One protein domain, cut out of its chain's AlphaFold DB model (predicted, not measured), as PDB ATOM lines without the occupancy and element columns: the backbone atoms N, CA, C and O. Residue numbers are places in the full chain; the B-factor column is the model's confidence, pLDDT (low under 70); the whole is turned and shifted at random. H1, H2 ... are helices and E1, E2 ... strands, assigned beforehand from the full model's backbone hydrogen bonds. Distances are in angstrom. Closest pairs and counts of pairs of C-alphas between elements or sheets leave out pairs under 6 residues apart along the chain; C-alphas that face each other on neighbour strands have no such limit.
ATOM      1  N   GLY A  33     180.082 181.968 213.405       84.88
ATOM      2  CA  GLY A  33     180.609 180.762 214.036       84.88
ATOM      3  C   GLY A  33     181.963 180.299 213.495       84.88
ATOM      4  O   GLY A  33     182.356 179.162 213.755       84.88
ATOM      5  N   GLN A  34     182.677 181.144 212.745       91.69
ATOM      6  CA  GLN A  34     184.020 180.840 212.259       91.69
ATOM      7  C   GLN A  34     185.024 181.813 212.866       91.69
ATOM      8  O   GLN A  34     185.138 182.957 212.439       91.69
ATOM      9  N   VAL A  35     185.779 181.321 213.843       93.38
ATOM     10  CA  VAL A  35     186.911 182.032 214.437       93.38
ATOM     11  C   VAL A  35     188.199 181.476 213.847       93.38
ATOM     12  O   VAL A  35     188.400 180.262 213.811       93.38
ATOM     13  N   GLU A  36     189.073 182.367 213.398       96.69
ATOM     14  CA  GLU A  36     190.410 182.037 212.924       96.69
ATOM     15  C   GLU A  36     191.436 182.361 214.008       96.69
ATOM     16  O   GLU A  36     191.401 183.432 214.619       96.69
ATOM     17  N   VAL A  37     192.355 181.425 214.243       96.62
ATOM     18  CA  VAL A  37     193.488 181.607 215.150       96.62
ATOM     19  C   VAL A  37     194.764 181.294 214.386       96.62
ATOM     20  O   VAL A  37     194.960 180.162 213.943       96.62
ATOM     21  N   ASN A  38     195.638 182.287 214.273       97.44
ATOM     22  CA  ASN A  38     196.954 182.155 213.663       97.44
ATOM     23  C   ASN A  38     198.025 182.171 214.750       97.44
ATOM     24  O   ASN A  38     197.994 183.001 215.659       97.44
ATOM     25  N   ILE A  39     198.986 181.253 214.647       95.56
ATOM     26  CA  ILE A  39     200.129 181.168 215.556       95.56
ATOM     27  C   ILE A  39     201.396 181.102 214.711       95.56
ATOM     28  O   ILE A  39     201.540 180.211 213.875       95.56
ATOM     29  N   ALA A  40     202.315 182.032 214.949       96.38
ATOM     30  CA  ALA A  40     203.616 182.077 214.296       96.38
ATOM     31  C   ALA A  40     204.723 182.182 215.345       96.38
ATOM     32  O   ALA A  40     204.604 182.937 216.308       96.38
ATOM     33  N   GLN A  41     205.804 181.431 215.144       94.88
ATOM     34  CA  GLN A  41     206.987 181.479 215.992       94.88
ATOM     35  C   GLN A  41     208.212 181.825 215.146       94.88
ATOM     36  O   GLN A  41     208.484 181.150 214.154       94.88
ATOM     37  N   ASP A  42     208.964 182.835 215.580       95.88
ATOM     38  CA  ASP A  42     210.280 183.178 215.041       95.88
ATOM     39  C   ASP A  42     211.301 183.189 216.185       95.88
ATOM     40  O   ASP A  42     211.292 184.046 217.071       95.88
ATOM     41  N   GLY A  43     212.143 182.154 216.235       94.75
ATOM     42  CA  GLY A  43     213.060 181.928 217.347       94.75
ATOM     43  C   GLY A  43     212.337 181.846 218.699       94.75
ATOM     44  O   GLY A  43     211.679 180.850 219.004       94.75
ATOM     45  N   GLN A  44     212.506 182.881 219.526       93.81
ATOM     46  CA  GLN A  44     211.907 183.005 220.865       93.81
ATOM     47  C   GLN A  44     210.677 183.925 220.894       93.81
ATOM     48  O   GLN A  44     210.092 184.127 221.959       93.81
ATOM     49  N   GLU A  45     210.293 184.497 219.754       94.94
ATOM     50  CA  GLU A  45     209.097 185.318 219.626       94.94
ATOM     51  C   GLU A  45     207.917 184.456 219.186       94.94
ATOM     52  O   GLU A  45     208.035 183.618 218.293       94.94
ATOM     53  N   LEU A  46     206.774 184.672 219.832       94.94
ATOM     54  CA  LEU A  46     205.518 184.007 219.521       94.94
ATOM     55  C   LEU A  46     204.464 185.080 219.262       94.94
ATOM     56  O   LEU A  46     204.233 185.941 220.113       94.94
ATOM     57  N   LEU A  47     203.822 185.007 218.102       96.50
ATOM     58  CA  LEU A  47     202.686 185.838 217.738       96.50
ATOM     59  C   LEU A  47     201.432 184.968 217.697       96.50
ATOM     60  O   LEU A  47     201.415 183.925 217.044       96.50
ATOM     61  N   VAL A  48     200.389 185.424 218.385       97.06
ATOM     62  CA  VAL A  48     199.048 184.846 218.322       97.06
ATOM     63  C   VAL A  48     198.105 185.925 217.822       97.06
ATOM     64  O   VAL A  48     198.044 187.012 218.398       97.06
ATOM     65  N   GLU A  49     197.372 185.620 216.761       97.75
ATOM     66  CA  GLU A  49     196.332 186.479 216.211       97.75
ATOM     67  C   GLU A  49     195.000 185.732 216.233       97.75
ATOM     68  O   GLU A  49     194.936 184.551 215.891       97.75
ATOM     69  N   VAL A  50     193.941 186.425 216.648       97.56
ATOM     70  CA  VAL A  50     192.574 185.900 216.640       97.56
ATOM     71  C   VAL A  50     191.698 186.844 215.837       97.56
ATOM     72  O   VAL A  50     191.592 188.025 216.172       97.56
ATOM     73  N   THR A  51     191.035 186.303 214.821       96.62
ATOM     74  CA  THR A  51     190.047 187.016 214.012       96.62
ATOM     75  C   THR A  51     188.702 186.318 214.155       96.62
ATOM     76  O   THR A  51     188.577 185.126 213.885       96.62
ATOM     77  N   ALA A  52     187.685 187.055 214.599       95.25
ATOM     78  CA  ALA A  52     186.346 186.532 214.844       95.25
ATOM     79  C   ALA A  52     185.274 187.506 214.329       95.25
ATOM     80  O   ALA A  52     185.458 188.725 214.437       95.25
ATOM     81  N   PRO A  53     184.129 187.006 213.828       94.31
ATOM     82  CA  PRO A  53     182.929 187.811 213.660       94.31
ATOM     83  C   PRO A  53     182.555 188.491 214.980       94.31
ATOM     84  O   PRO A  53     182.526 187.858 216.033       94.31
ATOM     85  N   GLY A  54     182.225 189.786 214.934       94.12
ATOM     86  CA  GLY A  54     181.866 190.536 216.143       94.12
ATOM     87  C   GLY A  54     180.689 189.907 216.898       94.12
ATOM     88  O   GLY A  54     180.717 189.832 218.124       94.12
ATOM     89  N   ALA A  55     179.705 189.373 216.169       94.00
ATOM     90  CA  ALA A  55     178.551 188.693 216.747       94.00
ATOM     91  C   ALA A  55     178.924 187.438 217.555       94.00
ATOM     92  O   ALA A  55     178.270 187.167 218.558       94.00
ATOM     93  N   ASP A  56     180.003 186.734 217.202       94.50
ATOM     94  CA  ASP A  56     180.476 185.568 217.963       94.50
ATOM     95  C   ASP A  56     181.116 185.982 219.303       94.50
ATOM     96  O   ASP A  56     181.222 185.172 220.223       94.50
ATOM     97  N   VAL A  57     181.517 187.252 219.431       95.81
ATOM     98  CA  VAL A  57     182.121 187.813 220.646       95.81
ATOM     99  C   VAL A  57     181.075 188.489 221.538       95.81
ATOM    100  O   VAL A  57     181.083 188.282 222.749       95.81
ATOM    101  N   VAL A  58     180.184 189.310 220.966       96.12
ATOM    102  CA  VAL A  58     179.241 190.146 221.743       96.12
ATOM    103  C   VAL A  58     177.767 189.754 221.598       96.12
ATOM    104  O   VAL A  58     176.933 190.249 222.354       96.12
ATOM    105  N   GLY A  59     177.426 188.862 220.665       94.62
ATOM    106  CA  GLY A  59     176.063 188.354 220.468       94.62
ATOM    107  C   GLY A  59     175.147 189.230 219.606       94.62
ATOM    108  O   GLY A  59     173.941 188.996 219.585       94.62
ATOM    109  N   PHE A  60     175.681 190.245 218.919       94.19
ATOM    110  CA  PHE A  60     174.920 191.135 218.035       94.19
ATOM    111  C   PHE A  60     175.774 191.662 216.866       94.19
ATOM    112  O   PHE A  60     177.000 191.696 216.946       94.19
ATOM    113  N   GLU A  61     175.122 192.069 215.772       91.19
ATOM    114  CA  GLU A  61     175.773 192.391 214.482       91.19
ATOM    115  C   GLU A  61     175.966 193.893 214.218       91.19
ATOM    116  O   GLU A  61     176.641 194.285 213.265       91.19
ATOM    117  N   HIS A  62     175.375 194.750 215.047       92.19
ATOM    118  CA  HIS A  62     175.387 196.202 214.877       92.19
ATOM    119  C   HIS A  62     176.220 196.902 215.959       92.19
ATOM    120  O   HIS A  62     176.626 196.298 216.949       92.19
ATOM    121  N   ALA A  63     176.471 198.202 215.792       94.81
ATOM    122  CA  ALA A  63     177.108 199.005 216.837       94.81
ATOM    123  C   ALA A  63     176.270 198.966 218.132       94.81
ATOM    124  O   ALA A  63     175.044 198.987 218.041       94.81
ATOM    125  N   PRO A  64     176.877 198.936 219.331       95.56
ATOM    126  CA  PRO A  64     176.121 198.886 220.582       95.56
ATOM    127  C   PRO A  64     175.294 200.166 220.789       95.56
ATOM    128  O   PRO A  64     175.835 201.272 220.861       95.56
ATOM    129  N   GLU A  65     173.973 200.028 220.925       94.81
ATOM    130  CA  GLU A  65     173.046 201.165 221.028       94.81
ATOM    131  C   GLU A  65     172.529 201.362 222.457       94.81
ATOM    132  O   GLU A  65     172.501 202.493 222.960       94.81
ATOM    133  N   THR A  66     172.182 200.265 223.138       97.00
ATOM    134  CA  THR A  66     171.647 200.298 224.509       97.00
ATOM    135  C   THR A  66     172.751 200.342 225.566       97.00
ATOM    136  O   THR A  66     173.925 200.084 225.287       97.00
ATOM    137  N   ALA A  67     172.390 200.671 226.810       98.06
ATOM    138  CA  ALA A  67     173.335 200.654 227.927       98.06
ATOM    139  C   ALA A  67     173.894 199.242 228.179       98.06
ATOM    140  O   ALA A  67     175.081 199.074 228.451       98.06
ATOM    141  N   GLU A  68     173.051 198.223 228.030       98.00
ATOM    142  CA  GLU A  68     173.403 196.813 228.191       98.00
ATOM    143  C   GLU A  68     174.384 196.368 227.105       98.00
ATOM    144  O   GLU A  68     175.412 195.770 227.419       98.00
ATOM    145  N   GLN A  69     174.119 196.712 225.839       97.81
ATOM    146  CA  GLN A  69     175.007 196.377 224.721       97.81
ATOM    147  C   GLN A  69     176.372 197.055 224.851       97.81
ATOM    148  O   GLN A  69     177.396 196.418 224.616       97.81
ATOM    149  N   LYS A  70     176.406 198.327 225.272       97.75
ATOM    150  CA  LYS A  70     177.663 199.048 225.528       97.75
ATOM    151  C   LYS A  70     178.469 198.383 226.635       97.75
ATOM    152  O   LYS A  70     179.665 198.182 226.472       97.75
ATOM    153  N   LYS A  71     177.809 197.961 227.715       98.31
ATOM    154  CA  LYS A  71     178.465 197.233 228.804       98.31
ATOM    155  C   LYS A  71     179.042 195.892 228.337       98.31
ATOM    156  O   LYS A  71     180.180 195.589 228.678       98.31
ATOM    157  N   ILE A  72     178.289 195.109 227.559       98.31
ATOM    158  CA  ILE A  72     178.776 193.840 226.980       98.31
ATOM    159  C   ILE A  72     180.004 194.100 226.104       98.31
ATOM    160  O   ILE A  72     181.018 193.418 226.236       98.31
ATOM    161  N   PHE A  73     179.933 195.120 225.249       97.62
ATOM    162  CA  PHE A  73     181.031 195.508 224.375       97.62
ATOM    163  C   PHE A  73     182.285 195.919 225.167       97.62
ATOM    164  O   PHE A  73     183.363 195.378 224.934       97.62
ATOM    165  N   GLU A  74     182.150 196.807 226.155       97.56
ATOM    166  CA  GLU A  74     183.255 197.233 227.024       97.56
ATOM    167  C   GLU A  74     183.885 196.053 227.778       97.56
ATOM    168  O   GLU A  74     185.109 195.963 227.877       97.56
ATOM    169  N   GLN A  75     183.066 195.121 228.274       98.19
ATOM    170  CA  GLN A  75     183.539 193.911 228.948       98.19
ATOM    171  C   GLN A  75     184.327 192.999 228.004       98.19
ATOM    172  O   GLN A  75     185.407 192.538 228.375       98.19
ATOM    173  N   ALA A  76     183.831 192.785 226.783       97.62
ATOM    174  CA  ALA A  76     184.523 191.995 225.772       97.62
ATOM    175  C   ALA A  76     185.882 192.613 225.416       97.62
ATOM    176  O   ALA A  76     186.904 191.928 225.450       97.62
ATOM    177  N   ILE A  77     185.932 193.925 225.159       97.31
ATOM    178  CA  ILE A  77     187.190 194.629 224.875       97.31
ATOM    179  C   ILE A  77     188.143 194.560 226.073       97.31
ATOM    180  O   ILE A  77     189.339 194.328 225.889       97.31
ATOM    181  N   ALA A  78     187.648 194.720 227.302       97.94
ATOM    182  CA  ALA A  78     188.474 194.611 228.503       97.94
ATOM    183  C   ALA A  78     189.080 193.208 228.664       97.94
ATOM    184  O   ALA A  78     190.253 193.100 229.017       97.94
ATOM    185  N   GLN A  79     188.317 192.151 228.373       97.75
ATOM    186  CA  GLN A  79     188.794 190.768 228.421       97.75
ATOM    187  C   GLN A  79     189.819 190.479 227.316       97.75
ATOM    188  O   GLN A  79     190.894 189.955 227.600       97.75
ATOM    189  N   LEU A  80     189.547 190.890 226.072       96.94
ATOM    190  CA  LEU A  80     190.469 190.724 224.937       96.94
ATOM    191  C   LEU A  80     191.798 191.466 225.140       96.94
ATOM    192  O   LEU A  80     192.842 191.038 224.656       96.94
ATOM    193  N   ASN A  81     191.790 192.549 225.919       97.31
ATOM    194  CA  ASN A  81     192.998 193.282 226.293       97.31
ATOM    195  C   ASN A  81     193.848 192.593 227.376       97.31
ATOM    196  O   ASN A  81     194.858 193.165 227.802       97.31
ATOM    197  N   LYS A  82     193.488 191.388 227.823       97.00
ATOM    198  CA  LYS A  82     194.230 190.614 228.824       97.00
ATOM    199  C   LYS A  82     194.652 189.249 228.268       97.00
ATOM    200  O   LYS A  82     194.139 188.221 228.702       97.00
ATOM    201  N   PRO A  83     195.606 189.215 227.323       95.25
ATOM    202  CA  PRO A  83     196.020 187.967 226.685       95.25
ATOM    203  C   PRO A  83     196.546 186.922 227.680       95.25
ATOM    204  O   PRO A  83     196.335 185.738 227.454       95.25
ATOM    205  N   ASP A  84     197.133 187.334 228.808       92.94
ATOM    206  CA  ASP A  84     197.622 186.413 229.846       92.94
ATOM    207  C   ASP A  84     196.491 185.670 230.595       92.94
ATOM    208  O   ASP A  84     196.734 184.635 231.210       92.94
ATOM    209  N   GLU A  85     195.248 186.176 230.553       94.12
ATOM    210  CA  GLU A  85     194.059 185.465 231.059       94.12
ATOM    211  C   GLU A  85     193.446 184.538 229.986       94.12
ATOM    212  O   GLU A  85     192.676 183.637 230.317       94.12
ATOM    213  N   LEU A  86     193.772 184.757 228.706       94.44
ATOM    214  CA  LEU A  86     193.194 184.046 227.557       94.44
ATOM    215  C   LEU A  86     194.076 182.906 227.050       94.44
ATOM    216  O   LEU A  86     193.570 181.885 226.588       94.44
ATOM    217  N   PHE A  87     195.392 183.081 227.132       93.06
ATOM    218  CA  PHE A  87     196.376 182.150 226.608       93.06
ATOM    219  C   PHE A  87     197.354 181.757 227.705       93.06
ATOM    220  O   PHE A  87     197.866 182.596 228.441       93.06
ATOM    221  N   SER A  88     197.652 180.465 227.781       90.75
ATOM    222  CA  SER A  88     198.738 179.948 228.604       90.75
ATOM    223  C   SER A  88     199.612 179.024 227.769       90.75
ATOM    224  O   SER A  88     199.124 178.262 226.933       90.75
ATOM    225  N   PHE A  89     200.919 179.112 227.989       90.19
ATOM    226  CA  PHE A  89     201.906 178.306 227.283       90.19
ATOM    227  C   PHE A  89     202.643 177.433 228.293       90.19
ATOM    228  O   PHE A  89     203.266 177.929 229.230       90.19
ATOM    229  N   ASN A  90     202.565 176.118 228.109       90.12
ATOM    230  CA  ASN A  90     203.275 175.170 228.959       90.12
ATOM    231  C   ASN A  90     204.749 175.108 228.558       90.12
ATOM    232  O   ASN A  90     205.070 175.111 227.372       90.12
ATOM    233  N   ASN A  91     205.637 174.982 229.547       88.62
ATOM    234  CA  ASN A  91     207.085 174.872 229.336       88.62
ATOM    235  C   ASN A  91     207.700 176.051 228.549       88.62
ATOM    236  O   ASN A  91     208.751 175.897 227.930       88.62
ATOM    237  N   ALA A  92     207.065 177.226 228.585       87.44
ATOM    238  CA  ALA A  92     207.550 178.453 227.968       87.44
ATOM    239  C   ALA A  92     207.486 179.603 228.984       87.44
ATOM    240  O   ALA A  92     206.499 179.757 229.695       87.44
ATOM    241  N   ASN A  93     208.532 180.430 229.035       89.44
ATOM    242  CA  ASN A  93     208.597 181.611 229.904       89.44
ATOM    243  C   ASN A  93     208.273 182.879 229.102       89.44
ATOM    244  O   ASN A  93     209.063 183.823 229.053       89.44
ATOM    245  N   CYS A  94     207.135 182.872 228.405       91.81
ATOM    246  CA  CYS A  94     206.709 184.008 227.594       91.81
ATOM    247  C   CYS A  94     206.462 185.239 228.479       91.81
ATOM    248  O   CYS A  94     205.944 185.146 229.587       91.81
ATOM    249  N   THR A  95     206.828 186.415 227.975       93.19
ATOM    250  CA  THR A  95     206.473 187.706 228.573       93.19
ATOM    251  C   THR A  95     205.780 188.534 227.511       93.19
ATOM    252  O   THR A  95     206.322 188.677 226.414       93.19
ATOM    253  N   LEU A  96     204.618 189.105 227.826       95.06
ATOM    254  CA  LEU A  96     203.877 189.933 226.884       95.06
ATOM    255  C   LEU A  96     204.724 191.132 226.426       95.06
ATOM    256  O   LEU A  96     205.119 191.975 227.233       95.06
ATOM    257  N   LYS A  97     205.007 191.206 225.123       95.75
ATOM    258  CA  LYS A  97     205.729 192.336 224.509       95.75
ATOM    259  C   LYS A  97     204.799 193.316 223.814       95.75
ATOM    260  O   LYS A  97     205.039 194.519 223.855       95.75
ATOM    261  N   PHE A  98     203.741 192.807 223.197       95.69
ATOM    262  CA  PHE A  98     202.800 193.591 222.418       95.69
ATOM    263  C   PHE A  98     201.402 192.986 222.506       95.69
ATOM    264  O   PHE A  98     201.250 191.769 222.571       95.69
ATOM    265  N   LYS A  99     200.388 193.852 222.490       97.38
ATOM    266  CA  LYS A  99     198.985 193.482 222.307       97.38
ATOM    267  C   LYS A  99     198.275 194.573 221.521       97.38
ATOM    268  O   LYS A  99     198.594 195.753 221.670       97.38
ATOM    269  N   SER A 100     197.285 194.173 220.739       97.31
ATOM    270  CA  SER A 100     196.373 195.080 220.058       97.31
ATOM    271  C   SER A 100     195.015 194.411 219.937       97.31
ATOM    272  O   SER A 100     194.934 193.221 219.641       97.31
ATOM    273  N   VAL A 101     193.957 195.179 220.173       97.25
ATOM    274  CA  VAL A 101     192.575 194.759 219.952       97.25
ATOM    275  C   VAL A 101     191.940 195.822 219.075       97.25
ATOM    276  O   VAL A 101     191.990 197.009 219.394       97.25
ATOM    277  N   SER A 102     191.353 195.399 217.962       96.56
ATOM    278  CA  SER A 102     190.630 196.280 217.049       96.56
ATOM    279  C   SER A 102     189.294 195.652 216.687       96.56
ATOM    280  O   SER A 102     189.120 194.439 216.778       96.56
ATOM    281  N   ASN A 103     188.327 196.489 216.327       94.75
ATOM    282  CA  ASN A 103     186.994 196.044 215.962       94.75
ATOM    283  C   ASN A 103     186.423 196.949 214.866       94.75
ATOM    284  O   ASN A 103     186.808 198.111 214.731       94.75
ATOM    285  N   THR A 104     185.473 196.419 214.101       92.69
ATOM    286  CA  THR A 104     184.727 197.188 213.095       92.69
ATOM    287  C   THR A 104     183.320 197.563 213.556       92.69
ATOM    288  O   THR A 104     182.610 198.231 212.807       92.69
ATOM    289  N   LEU A 105     182.910 197.139 214.756       89.56
ATOM    290  CA  LEU A 105     181.539 197.250 215.259       89.56
ATOM    291  C   LEU A 105     181.199 198.680 215.706       89.56
ATOM    292  O   LEU A 105     180.067 199.121 215.556       89.56
TER     293      LEU A 105
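Overview. This is residues 33 to 105 of the 110 residues of an uncharacterized protein of Vibrionales bacterium (strain SWAT-3) (UniProt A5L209). A loose rod is built of a long two-stranded hairpin, E1 and E2, reaching toward one end, and the long helix H2 toward the other, with short helix H1 packing on H2 beyond the base of the hairpin. After short helix H3, residues 87 to 105 run without a named element toward the hairpin's turn and then fold back along the rod. The printed part has 73 residues, in the order E1, E2, H1, H2, H3; the class is mixed, helices and strands, and the sheet E1 - E2 is antiparallel. The radius of gyration of the C-alphas is 14.4 A, and the spans are 45 by 21 by 18 A.

Along the chain. Find C-alpha 36 at (190.410, 182.037, 212.924); from there E1, residues 36 to 42, runs 20.0 A. E2, residues 45 to 51, returns over 19.9 A. H1 holds residues 54 to 58. Look for H2 at residues 67 to 80, 20.0 A long, ending at C-alpha 80 at (190.469, 190.724, 224.937). H3 holds residues 83 to 86. The last printed C-alpha, Leu 105, is at (181.539, 197.250, 215.259).

Arrangement. Begin at the hairpin of E1 and E2, whose directions differ by 168 degrees: N 36 and O 51 are 2.8 A apart and N 45 and O 42 are 2.9 A apart, both within hydrogen-bond range. H1 touches H2, which meets it with residues 72 to 76 alone; the closest C-alphas, of Val 58 and Phe 73, are 6.2 A apart. H2 and H3 are close but not clearly touching, with the C-alphas of Leu 80 and Leu 86 closest at 7.7 A. Both strands are apart from H2 and H3. In H1 and H2 every O i to N i+4 pair is within hydrogen-bond range; H3 is too short for such a pair.

Size, cuts and confidence. The C-alphas farthest apart, of Gly 43 and Thr 66, are 45.9 A from each other. The printed part has no cut, and no link between named elements is long. Its mean pLDDT is 95.0, and no printed residue is under 70.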